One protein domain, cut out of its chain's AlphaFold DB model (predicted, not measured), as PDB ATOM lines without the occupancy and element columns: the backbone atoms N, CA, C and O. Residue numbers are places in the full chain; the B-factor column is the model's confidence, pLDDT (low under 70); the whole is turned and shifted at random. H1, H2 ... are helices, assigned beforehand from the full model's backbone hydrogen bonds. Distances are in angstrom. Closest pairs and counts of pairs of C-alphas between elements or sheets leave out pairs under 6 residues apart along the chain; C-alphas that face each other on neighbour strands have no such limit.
ATOM      1  N   ASP A  16     241.751 249.998 179.409       93.62
ATOM      2  CA  ASP A  16     240.692 249.084 178.980       93.62
ATOM      3  C   ASP A  16     240.597 247.893 179.948       93.62
ATOM      4  O   ASP A  16     241.548 247.120 180.085       93.62
ATOM      5  N   LEU A  17     239.459 247.775 180.638       93.38
ATOM      6  CA  LEU A  17     239.213 246.706 181.605       93.38
ATOM      7  C   LEU A  17     239.152 245.332 180.930       93.38
ATOM      8  O   LEU A  17     239.694 244.371 181.465       93.38
ATOM      9  N   GLU A  18     238.574 245.241 179.731       92.81
ATOM     10  CA  GLU A  18     238.458 243.973 179.007       92.81
ATOM     11  C   GLU A  18     239.842 243.449 178.599       92.81
ATOM     12  O   GLU A  18     240.121 242.257 178.730       92.81
ATOM     13  N   ALA A  19     240.733 244.348 178.168       93.56
ATOM     14  CA  ALA A  19     242.121 244.001 177.860       93.56
ATOM     15  C   ALA A  19     242.875 243.490 179.098       93.56
ATOM     16  O   ALA A  19     243.678 242.558 178.998       93.56
ATOM     17  N   LEU A  20     242.609 244.075 180.268       95.50
ATOM     18  CA  LEU A  20     243.212 243.625 181.515       95.50
ATOM     19  C   LEU A  20     242.685 242.244 181.922       95.50
ATOM     20  O   LEU A  20     243.479 241.350 182.198       95.50
ATOM     21  N   GLU A  21     241.368 242.057 181.934       96.94
ATOM     22  CA  GLU A  21     240.732 240.823 182.409       96.94
ATOM     23  C   GLU A  21     241.003 239.622 181.499       96.94
ATOM     24  O   GLU A  21     241.223 238.515 181.991       96.94
ATOM     25  N   LYS A  22     241.003 239.822 180.174       96.62
ATOM     26  CA  LYS A  22     241.156 238.723 179.207       96.62
ATOM     27  C   LYS A  22     242.604 238.426 178.843       96.62
ATOM     28  O   LYS A  22     242.937 237.274 178.583       96.62
ATOM     29  N   GLU A  23     243.454 239.448 178.787       96.19
ATOM     30  CA  GLU A  23     244.816 239.325 178.252       96.19
ATOM     31  C   GLU A  23     245.897 239.650 179.290       96.19
ATOM     32  O   GLU A  23     247.085 239.509 179.005       96.19
ATOM     33  N   GLY A  24     245.518 240.104 180.490       95.38
ATOM     34  CA  GLY A  24     246.467 240.503 181.528       95.38
ATOM     35  C   GLY A  24     247.282 241.748 181.169       95.38
ATOM     36  O   GLY A  24     248.324 241.982 181.782       95.38
ATOM     37  N   ARG A  25     246.851 242.546 180.175       95.06
ATOM     38  CA  ARG A  25     247.589 243.734 179.719       95.06
ATOM     39  C   ARG A  25     246.908 245.031 180.124       95.06
ATOM     40  O   ARG A  25     245.705 245.208 179.961       95.06
ATOM     41  N   ILE A  26     247.716 246.000 180.541       95.00
ATOM     42  CA  ILE A  26     247.247 247.367 180.762       95.00
ATOM     43  C   ILE A  26     247.292 248.115 179.430       95.00
ATOM     44  O   ILE A  26     248.354 248.512 178.948       95.00
ATOM     45  N   GLU A  27     246.125 248.330 178.827       95.44
ATOM     46  CA  GLU A  27     246.007 249.190 177.654       95.44
ATOM     47  C   GLU A  27     245.611 250.614 178.044       95.44
ATOM     48  O   GLU A  27     244.426 250.944 178.105       95.44
ATOM     49  N   HIS A  28     246.608 251.476 178.258       96.75
ATOM     50  CA  HIS A  28     246.379 252.894 178.533       96.75
ATOM     51  C   HIS A  28     245.643 253.582 177.386       96.75
ATOM     52  O   HIS A  28     246.085 253.496 176.237       96.75
ATOM     53  N   GLN A  29     244.574 254.311 177.701       96.56
ATOM     54  CA  GLN A  29     243.773 255.015 176.701       96.56
ATOM     55  C   GLN A  29     244.188 256.483 176.511       96.56
ATOM     56  O   GLN A  29     243.698 257.115 175.590       96.56
ATOM     57  N   GLY A  30     245.079 257.041 177.340       95.31
ATOM     58  CA  GLY A  30     245.423 258.473 177.329       95.31
ATOM     59  C   GLY A  30     246.908 258.796 177.159       95.31
ATOM     60  O   GLY A  30     247.655 257.998 176.585       95.31
ATOM     61  N   LYS A  31     247.359 259.940 177.704       96.81
ATOM     62  CA  LYS A  31     248.752 260.442 177.594       96.81
ATOM     63  C   LYS A  31     249.810 259.409 177.971       96.81
ATOM     64  O   LYS A  31     250.918 259.436 177.440       96.81
ATOM     65  N   GLU A  32     249.475 258.488 178.869       97.62
ATOM     66  CA  GLU A  32     250.386 257.432 179.299       97.62
ATOM     67  C   GLU A  32     250.850 256.537 178.142       97.62
ATOM     68  O   GLU A  32     252.005 256.134 178.123       97.62
ATOM     69  N   PHE A  33     250.023 256.319 177.115       97.75
ATOM     70  CA  PHE A  33     250.452 255.609 175.907       97.75
ATOM     71  C   PHE A  33     251.656 256.283 175.229       97.75
ATOM     72  O   PHE A  33     252.633 255.614 174.895       97.75
ATOM     73  N   PHE A  34     251.616 257.607 175.071       97.88
ATOM     74  CA  PHE A  34     252.721 258.369 174.489       97.88
ATOM     75  C   PHE A  34     253.945 258.395 175.409       97.88
ATOM     76  O   PHE A  34     255.075 258.361 174.928       97.88
ATOM     77  N   ARG A  35     253.742 258.410 176.735       97.25
ATOM     78  CA  ARG A  35     254.852 258.308 177.696       97.25
ATOM     79  C   ARG A  35     255.573 256.970 177.582       97.25
ATOM     80  O   ARG A  35     256.800 256.974 177.544       97.25
ATOM     81  N   GLN A  36     254.837 255.864 177.470       97.25
ATOM     82  CA  GLN A  36     255.436 254.546 177.250       97.25
ATOM     83  C   GLN A  36     256.181 254.496 175.910       97.25
ATOM     84  O   GLN A  36     257.330 254.078 175.886       97.25
ATOM     85  N   ALA A  37     255.624 255.070 174.836       97.31
ATOM     86  CA  ALA A  37     256.338 255.176 173.559       97.31
ATOM     87  C   ALA A  37     257.668 255.953 173.680       97.31
ATOM     88  O   ALA A  37     258.684 255.528 173.136       97.31
ATOM     89  N   LEU A  38     257.706 257.055 174.440       97.62
ATOM     90  CA  LEU A  38     258.955 257.782 174.714       97.62
ATOM     91  C   LEU A  38     259.952 256.955 175.539       97.62
ATOM     92  O   LEU A  38     261.162 257.069 175.337       97.62
ATOM     93  N   ILE A  39     259.468 256.152 176.489       97.31
ATOM     94  CA  ILE A  39     260.310 255.255 177.287       97.31
ATOM     95  C   ILE A  39     260.918 254.174 176.390       97.31
ATOM     96  O   ILE A  39     262.134 253.985 176.434       97.31
ATOM     97  N   ASP A  40     260.113 253.552 175.531       96.62
ATOM     98  CA  ASP A  40     260.544 252.511 174.591       96.62
ATOM     99  C   ASP A  40     261.564 253.042 173.573       96.62
ATOM    100  O   ASP A  40     262.521 252.356 173.220       96.62
ATOM    101  N   MET A  41     261.426 254.307 173.161       96.44
ATOM    102  CA  MET A  41     262.410 255.017 172.331       96.44
ATOM    103  C   MET A  41     263.709 255.370 173.083       96.44
ATOM    104  O   MET A  41     264.623 255.952 172.501       96.44
ATOM    105  N   GLY A  42     263.800 255.085 174.385       97.06
ATOM    106  CA  GLY A  42     264.943 255.425 175.232       97.06
ATOM    107  C   GLY A  42     265.010 256.899 175.644       97.06
ATOM    108  O   GLY A  42     265.938 257.296 176.352       97.06
ATOM    109  N   TYR A  43     264.027 257.725 175.273       97.56
ATOM    110  CA  TYR A  43     264.045 259.165 175.541       97.56
ATOM    111  C   TYR A  43     264.057 259.477 177.041       97.56
ATOM    112  O   TYR A  43     264.769 260.379 177.485       97.56
ATOM    113  N   LYS A  44     263.340 258.687 177.853       97.00
ATOM    114  CA  LYS A  44     263.345 258.844 179.318       97.00
ATOM    115  C   LYS A  44     264.756 258.750 179.902       97.00
ATOM    116  O   LYS A  44     265.112 259.574 180.740       97.00
ATOM    117  N   LYS A  45     265.563 257.804 179.414       97.56
ATOM    118  CA  LYS A  45     266.954 257.633 179.844       97.56
ATOM    119  C   LYS A  45     267.792 258.870 179.511       97.56
ATOM    120  O   LYS A  45     268.476 259.386 180.386       97.56
ATOM    121  N   ILE A  46     267.663 259.399 178.292       97.50
ATOM    122  CA  ILE A  46     268.370 260.618 177.857       97.50
ATOM    123  C   ILE A  46     268.003 261.811 178.755       97.50
ATOM    124  O   ILE A  46     268.872 262.573 179.179       97.50
ATOM    125  N   VAL A  47     266.713 261.971 179.066       97.81
ATOM    126  CA  VAL A  47     266.227 263.037 179.954       97.81
ATOM    127  C   VAL A  47     266.804 262.897 181.363       97.81
ATOM    128  O   VAL A  47     267.224 263.896 181.950       97.81
ATOM    129  N   ASP A  48     266.831 261.682 181.909       97.75
ATOM    130  CA  ASP A  48     267.354 261.426 183.252       97.75
ATOM    131  C   ASP A  48     268.858 261.697 183.340       97.75
ATOM    132  O   ASP A  48     269.306 262.360 184.275       97.75
ATOM    133  N   GLU A  49     269.624 261.266 182.339       98.12
ATOM    134  CA  GLU A  49     271.063 261.527 182.248       98.12
ATOM    135  C   GLU A  49     271.361 263.028 182.134       98.12
ATOM    136  O   GLU A  49     272.241 263.543 182.829       98.12
ATOM    137  N   ALA A  50     270.598 263.761 181.313       97.94
ATOM    138  CA  ALA A  50     270.741 265.211 181.192       97.94
ATOM    139  C   ALA A  50     270.463 265.921 182.526       97.94
ATOM    140  O   ALA A  50     271.241 266.787 182.930       97.94
ATOM    141  N   ARG A  51     269.401 265.521 183.241       97.62
ATOM    142  CA  ARG A  51     269.054 266.073 184.561       97.62
ATOM    143  C   ARG A  51     270.124 265.781 185.606       97.62
ATOM    144  O   ARG A  51     270.528 266.698 186.314       97.62
ATOM    145  N   ALA A  52     270.607 264.541 185.673       98.00
ATOM    146  CA  ALA A  52     271.656 264.142 186.610       98.00
ATOM    147  C   ALA A  52     272.965 264.914 186.372       98.00
ATOM    148  O   ALA A  52     273.666 265.258 187.320       98.00
ATOM    149  N   ALA A  53     273.264 265.243 185.113       97.69
ATOM    150  CA  ALA A  53     274.425 266.040 184.736       97.69
ATOM    151  C   ALA A  53     274.211 267.567 184.847       97.69
ATOM    152  O   ALA A  53     275.101 268.322 184.456       97.69
ATOM    153  N   GLY A  54     273.041 268.038 185.302       97.75
ATOM    154  CA  GLY A  54     272.702 269.468 185.340       97.75
ATOM    155  C   GLY A  54     272.647 270.131 183.956       97.75
ATOM    156  O   GLY A  54     272.796 271.346 183.835       97.75
ATOM    157  N   LYS A  55     272.477 269.337 182.895       97.06
ATOM    158  CA  LYS A  55     272.421 269.797 181.505       97.06
ATOM    159  C   LYS A  55     270.989 270.134 181.101       97.06
ATOM    160  O   LYS A  55     270.013 269.695 181.708       97.06
ATOM    161  N   LYS A  56     270.865 270.897 180.013       96.88
ATOM    162  CA  LYS A  56     269.571 271.189 179.395       96.88
ATOM    163  C   LYS A  56     268.901 269.885 178.951       96.88
ATOM    164  O   LYS A  56     269.511 269.079 178.253       96.88
ATOM    165  N   VAL A  57     267.639 269.713 179.337       96.19
ATOM    166  CA  VAL A  57     266.803 268.598 178.883       96.19
ATOM    167  C   VAL A  57     266.578 268.735 177.370       96.19
ATOM    168  O   VAL A  57     266.298 269.850 176.913       96.19
ATOM    169  N   PRO A  58     266.726 267.652 176.584       95.00
ATOM    170  CA  PRO A  58     266.452 267.690 175.150       95.00
ATOM    171  C   PRO A  58     264.999 268.087 174.858       95.00
ATOM    172  O   PRO A  58     264.123 268.003 175.719       95.00
ATOM    173  N   PHE A  59     264.744 268.531 173.629       96.25
ATOM    174  CA  PHE A  59     263.375 268.688 173.147       96.25
ATOM    175  C   PHE A  59     262.721 267.320 172.959       96.25
ATOM    176  O   PHE A  59     263.407 266.325 172.714       96.25
ATOM    177  N   TYR A  60     261.392 267.287 173.063       94.06
ATOM    178  CA  TYR A  60     260.637 266.078 172.771       94.06
ATOM    179  C   TYR A  60     260.896 265.635 171.328       94.06
ATOM    180  O   TYR A  60     260.872 266.480 170.432       94.06
ATOM    181  N   PRO A  61     261.157 264.338 171.102       95.44
ATOM    182  CA  PRO A  61     261.252 263.806 169.758       95.44
ATOM    183  C   PRO A  61     259.861 263.750 169.126       95.44
ATOM    184  O   PRO A  61     258.849 263.655 169.828       95.44
ATOM    185  N   ASP A  62     259.830 263.739 167.800       96.50
ATOM    186  CA  ASP A  62     258.604 263.474 167.066       96.50
ATOM    187  C   ASP A  62     258.183 262.011 167.232       96.50
ATOM    188  O   ASP A  62     259.007 261.089 167.278       96.50
ATOM    189  N   PHE A  63     256.875 261.794 167.304       97.25
ATOM    190  CA  PHE A  63     256.300 260.460 167.218       97.25
ATOM    191  C   PHE A  63     256.120 260.058 165.757       97.25
ATOM    192  O   PHE A  63     255.827 260.891 164.904       97.25
ATOM    193  N   SER A  64     256.226 258.759 165.475       97.19
ATOM    194  CA  SER A  64     255.854 258.238 164.161       97.19
ATOM    195  C   SER A  64     254.345 258.349 163.928       97.19
ATOM    196  O   SER A  64     253.551 258.274 164.871       97.19
ATOM    197  N   ASP A  65     253.932 258.418 162.661       98.25
ATOM    198  CA  ASP A  65     252.513 258.441 162.275       98.25
ATOM    199  C   ASP A  65     251.729 257.254 162.847       98.25
ATOM    200  O   ASP A  65     250.563 257.386 163.220       98.25
ATOM    201  N   ALA A  66     252.372 256.090 162.980       97.56
ATOM    202  CA  ALA A  66     251.767 254.909 163.586       97.56
ATOM    203  C   ALA A  66     251.439 255.123 165.073       97.56
ATOM    204  O   ALA A  66     250.355 254.748 165.528       97.56
ATOM    205  N   VAL A  67     252.349 255.748 165.830       97.94
ATOM    206  CA  VAL A  67     252.114 256.093 167.239       97.94
ATOM    207  C   VAL A  67     251.033 257.166 167.340       97.94
ATOM    208  O   VAL A  67     250.095 256.997 168.118       97.94
ATOM    209  N   LEU A  68     251.097 258.219 166.522       98.12
ATOM    210  CA  LEU A  68     250.093 259.288 166.512       98.12
ATOM    211  C   LEU A  68     248.692 258.756 166.187       98.12
ATOM    212  O   LEU A  68     247.745 259.020 166.928       98.12
ATOM    213  N   SER A  69     248.567 257.943 165.137       98.31
ATOM    214  CA  SER A  69     247.301 257.332 164.721       98.31
ATOM    215  C   SER A  69     246.736 256.405 165.800       98.31
ATOM    216  O   SER A  69     245.566 256.522 166.173       98.31
ATOM    217  N   LYS A  70     247.570 255.535 166.387       97.88
ATOM    218  CA  LYS A  70     247.147 254.644 167.479       97.88
ATOM    219  C   LYS A  70     246.727 255.424 168.726       97.88
ATOM    220  O   LYS A  70     245.739 255.066 169.368       97.88
ATOM    221  N   GLY A  71     247.445 256.494 169.055       97.69
ATOM    222  CA  GLY A  71     247.086 257.401 170.140       97.69
ATOM    223  C   GLY A  71     245.732 258.060 169.893       97.69
ATOM    224  O   GLY A  71     244.839 257.942 170.726       97.69
ATOM    225  N   ALA A  72     245.523 258.651 168.715       97.81
ATOM    226  CA  ALA A  72     244.252 259.275 168.346       97.81
ATOM    227  C   ALA A  72     243.066 258.296 168.427       97.81
ATOM    228  O   ALA A  72     241.999 258.653 168.929       97.81
ATOM    229  N   GLN A  73     243.255 257.042 168.006       97.50
ATOM    230  CA  GLN A  73     242.229 255.998 168.130       97.50
ATOM    231  C   GLN A  73     241.864 255.697 169.590       97.50
ATOM    232  O   GLN A  73     240.688 255.488 169.888       97.50
ATOM    233  N   ARG A  74     242.842 255.696 170.504       96.56
ATOM    234  CA  ARG A  74     242.607 255.511 171.947       96.56
ATOM    235  C   ARG A  74     241.861 256.694 172.563       96.56
ATOM    236  O   ARG A  74     240.919 256.492 173.327       96.56
ATOM    237  N   TYR A  75     242.208 257.916 172.152       96.62
ATOM    238  CA  TYR A  75     241.459 259.124 172.512       96.62
ATOM    239  C   TYR A  75     240.001 259.043 172.082       96.62
ATOM    240  O   TYR A  75     239.092 259.139 172.905       96.62
ATOM    241  N   LYS A  76     239.776 258.743 170.804       96.06
ATOM    242  CA  LYS A  76     238.433 258.588 170.248       96.06
ATOM    243  C   LYS A  76     237.625 257.504 170.972       96.06
ATOM    244  O   LYS A  76     236.513 257.777 171.409       96.06
ATOM    245  N   ARG A  77     238.197 256.308 171.156       93.44
ATOM    246  CA  ARG A  77     237.519 255.171 171.805       93.44
ATOM    247  C   ARG A  77     237.064 255.500 173.223       93.44
ATOM    248  O   ARG A  77     235.946 255.157 173.603       93.44
ATOM    249  N   PHE A  78     237.933 256.120 174.020       94.00
ATOM    250  CA  PHE A  78     237.561 256.535 175.367       94.00
ATOM    251  C   PHE A  78     236.470 257.599 175.332       94.00
ATOM    252  O   PHE A  78     235.485 257.440 176.038       94.00
ATOM    253  N   ALA A  79     236.618 258.643 174.510       93.31
ATOM    254  CA  ALA A  79     235.641 259.725 174.429       93.31
ATOM    255  C   ALA A  79     234.248 259.204 174.037       93.31
ATOM    256  O   ALA A  79     233.256 259.573 174.665       93.31
ATOM    257  N   GLU A  80     234.182 258.285 173.069       93.19
ATOM    258  CA  GLU A  80     232.946 257.604 172.672       93.19
ATOM    259  C   GLU A  80     232.318 256.859 173.856       93.19
ATOM    260  O   GLU A  80     231.167 257.125 174.191       93.19
ATOM    261  N   LYS A  81     233.074 255.999 174.555       90.62
ATOM    262  CA  LYS A  81     232.563 255.265 175.728       90.62
ATOM    263  C   LYS A  81     232.139 256.214 176.857       90.62
ATOM    264  O   LYS A  81     231.029 256.099 177.369       90.62
ATOM    265  N   TRP A  82     232.997 257.165 177.213       89.81
ATOM    266  CA  TRP A  82     232.789 258.106 178.313       89.81
ATOM    267  C   TRP A  82     231.545 258.973 178.105       89.81
ATOM    268  O   TRP A  82     230.759 259.151 179.030       89.81
ATOM    269  N   SER A  83     231.309 259.437 176.874       88.69
ATOM    270  CA  SER A  83     230.144 260.267 176.530       88.69
ATOM    271  C   SER A  83     228.793 259.554 176.662       88.69
ATOM    272  O   SER A  83     227.755 260.210 176.671       88.69
ATOM    273  N   THR A  84     228.797 258.223 176.773       89.44
ATOM    274  CA  THR A  84     227.581 257.404 176.903       89.44
ATOM    275  C   THR A  84     227.283 256.977 178.338       89.44
ATOM    276  O   THR A  84     226.250 256.354 178.586       89.44
TER     277      THR A  84
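What this domain is: This is residues 16 to 84 of the 88 residues of an uncharacterized protein of Candidatus Parcubacteria bacterium (UniProt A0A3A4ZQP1). A loose, elongated chain of helices folds back on itself as an open loop: H2 and then H3 make one side, the long stretch of residues 53 to 64 turns back from the far end of H3, and the longest helix, H4, makes the rest of the other side. H4 packs on H2 with residues 67 to 71 alone, and the short H1 lies away from the other helices toward the same end of the domain as H4. The printed part has 69 residues with four named helices, in the order H1, H2, H3, H4, and no named strand; the class is all helix. The radius of gyration of the C-alphas is 15.3 A, and the C-alphas span 47 by 24 by 20 A.

How they stand to each other: H4, residues 65 to 83, touches H2, residues 31 to 40, with its residues 67 to 71 alone. Their closest C-alphas, those of Phe 33 and Gly 71, are 6.9 A apart. They run opposite ways at a shallow tilt of 26 degrees. H3, residues 43 to 52, is close to H2 but not clearly touching, with the closest C-alphas, those of Leu 38 and Lys 44, 6.4 A apart. Their lines are about perpendicular, at 80 degrees. H3 and H4 are apart. H1, residues 17 to 23, is apart from H2, H3 and H4. In H1, H2, H3 and H4 every backbone O i to N i+4 pair is within hydrogen-bond range.

Where its parts are: H4 is 26.6 A long from C-alpha 65 at (252.513, 258.441, 162.275) to C-alpha 83 at (230.144, 260.267, 176.530). H2 measures 14.5 A and H3 14.3 A. H1, 9.9 A long, begins at C-alpha 17 at (239.213, 246.706, 181.605).

The domain as a whole: The C-alphas farthest apart, those of Ala 53 and Thr 84, are 48.3 A from each other. The link from H3 to H4 is long, the one from H1 to H2 short and the one from H2 to H3 tight. The printed part has no cut. Its mean pLDDT is 96.1, and no printed residue is under 70.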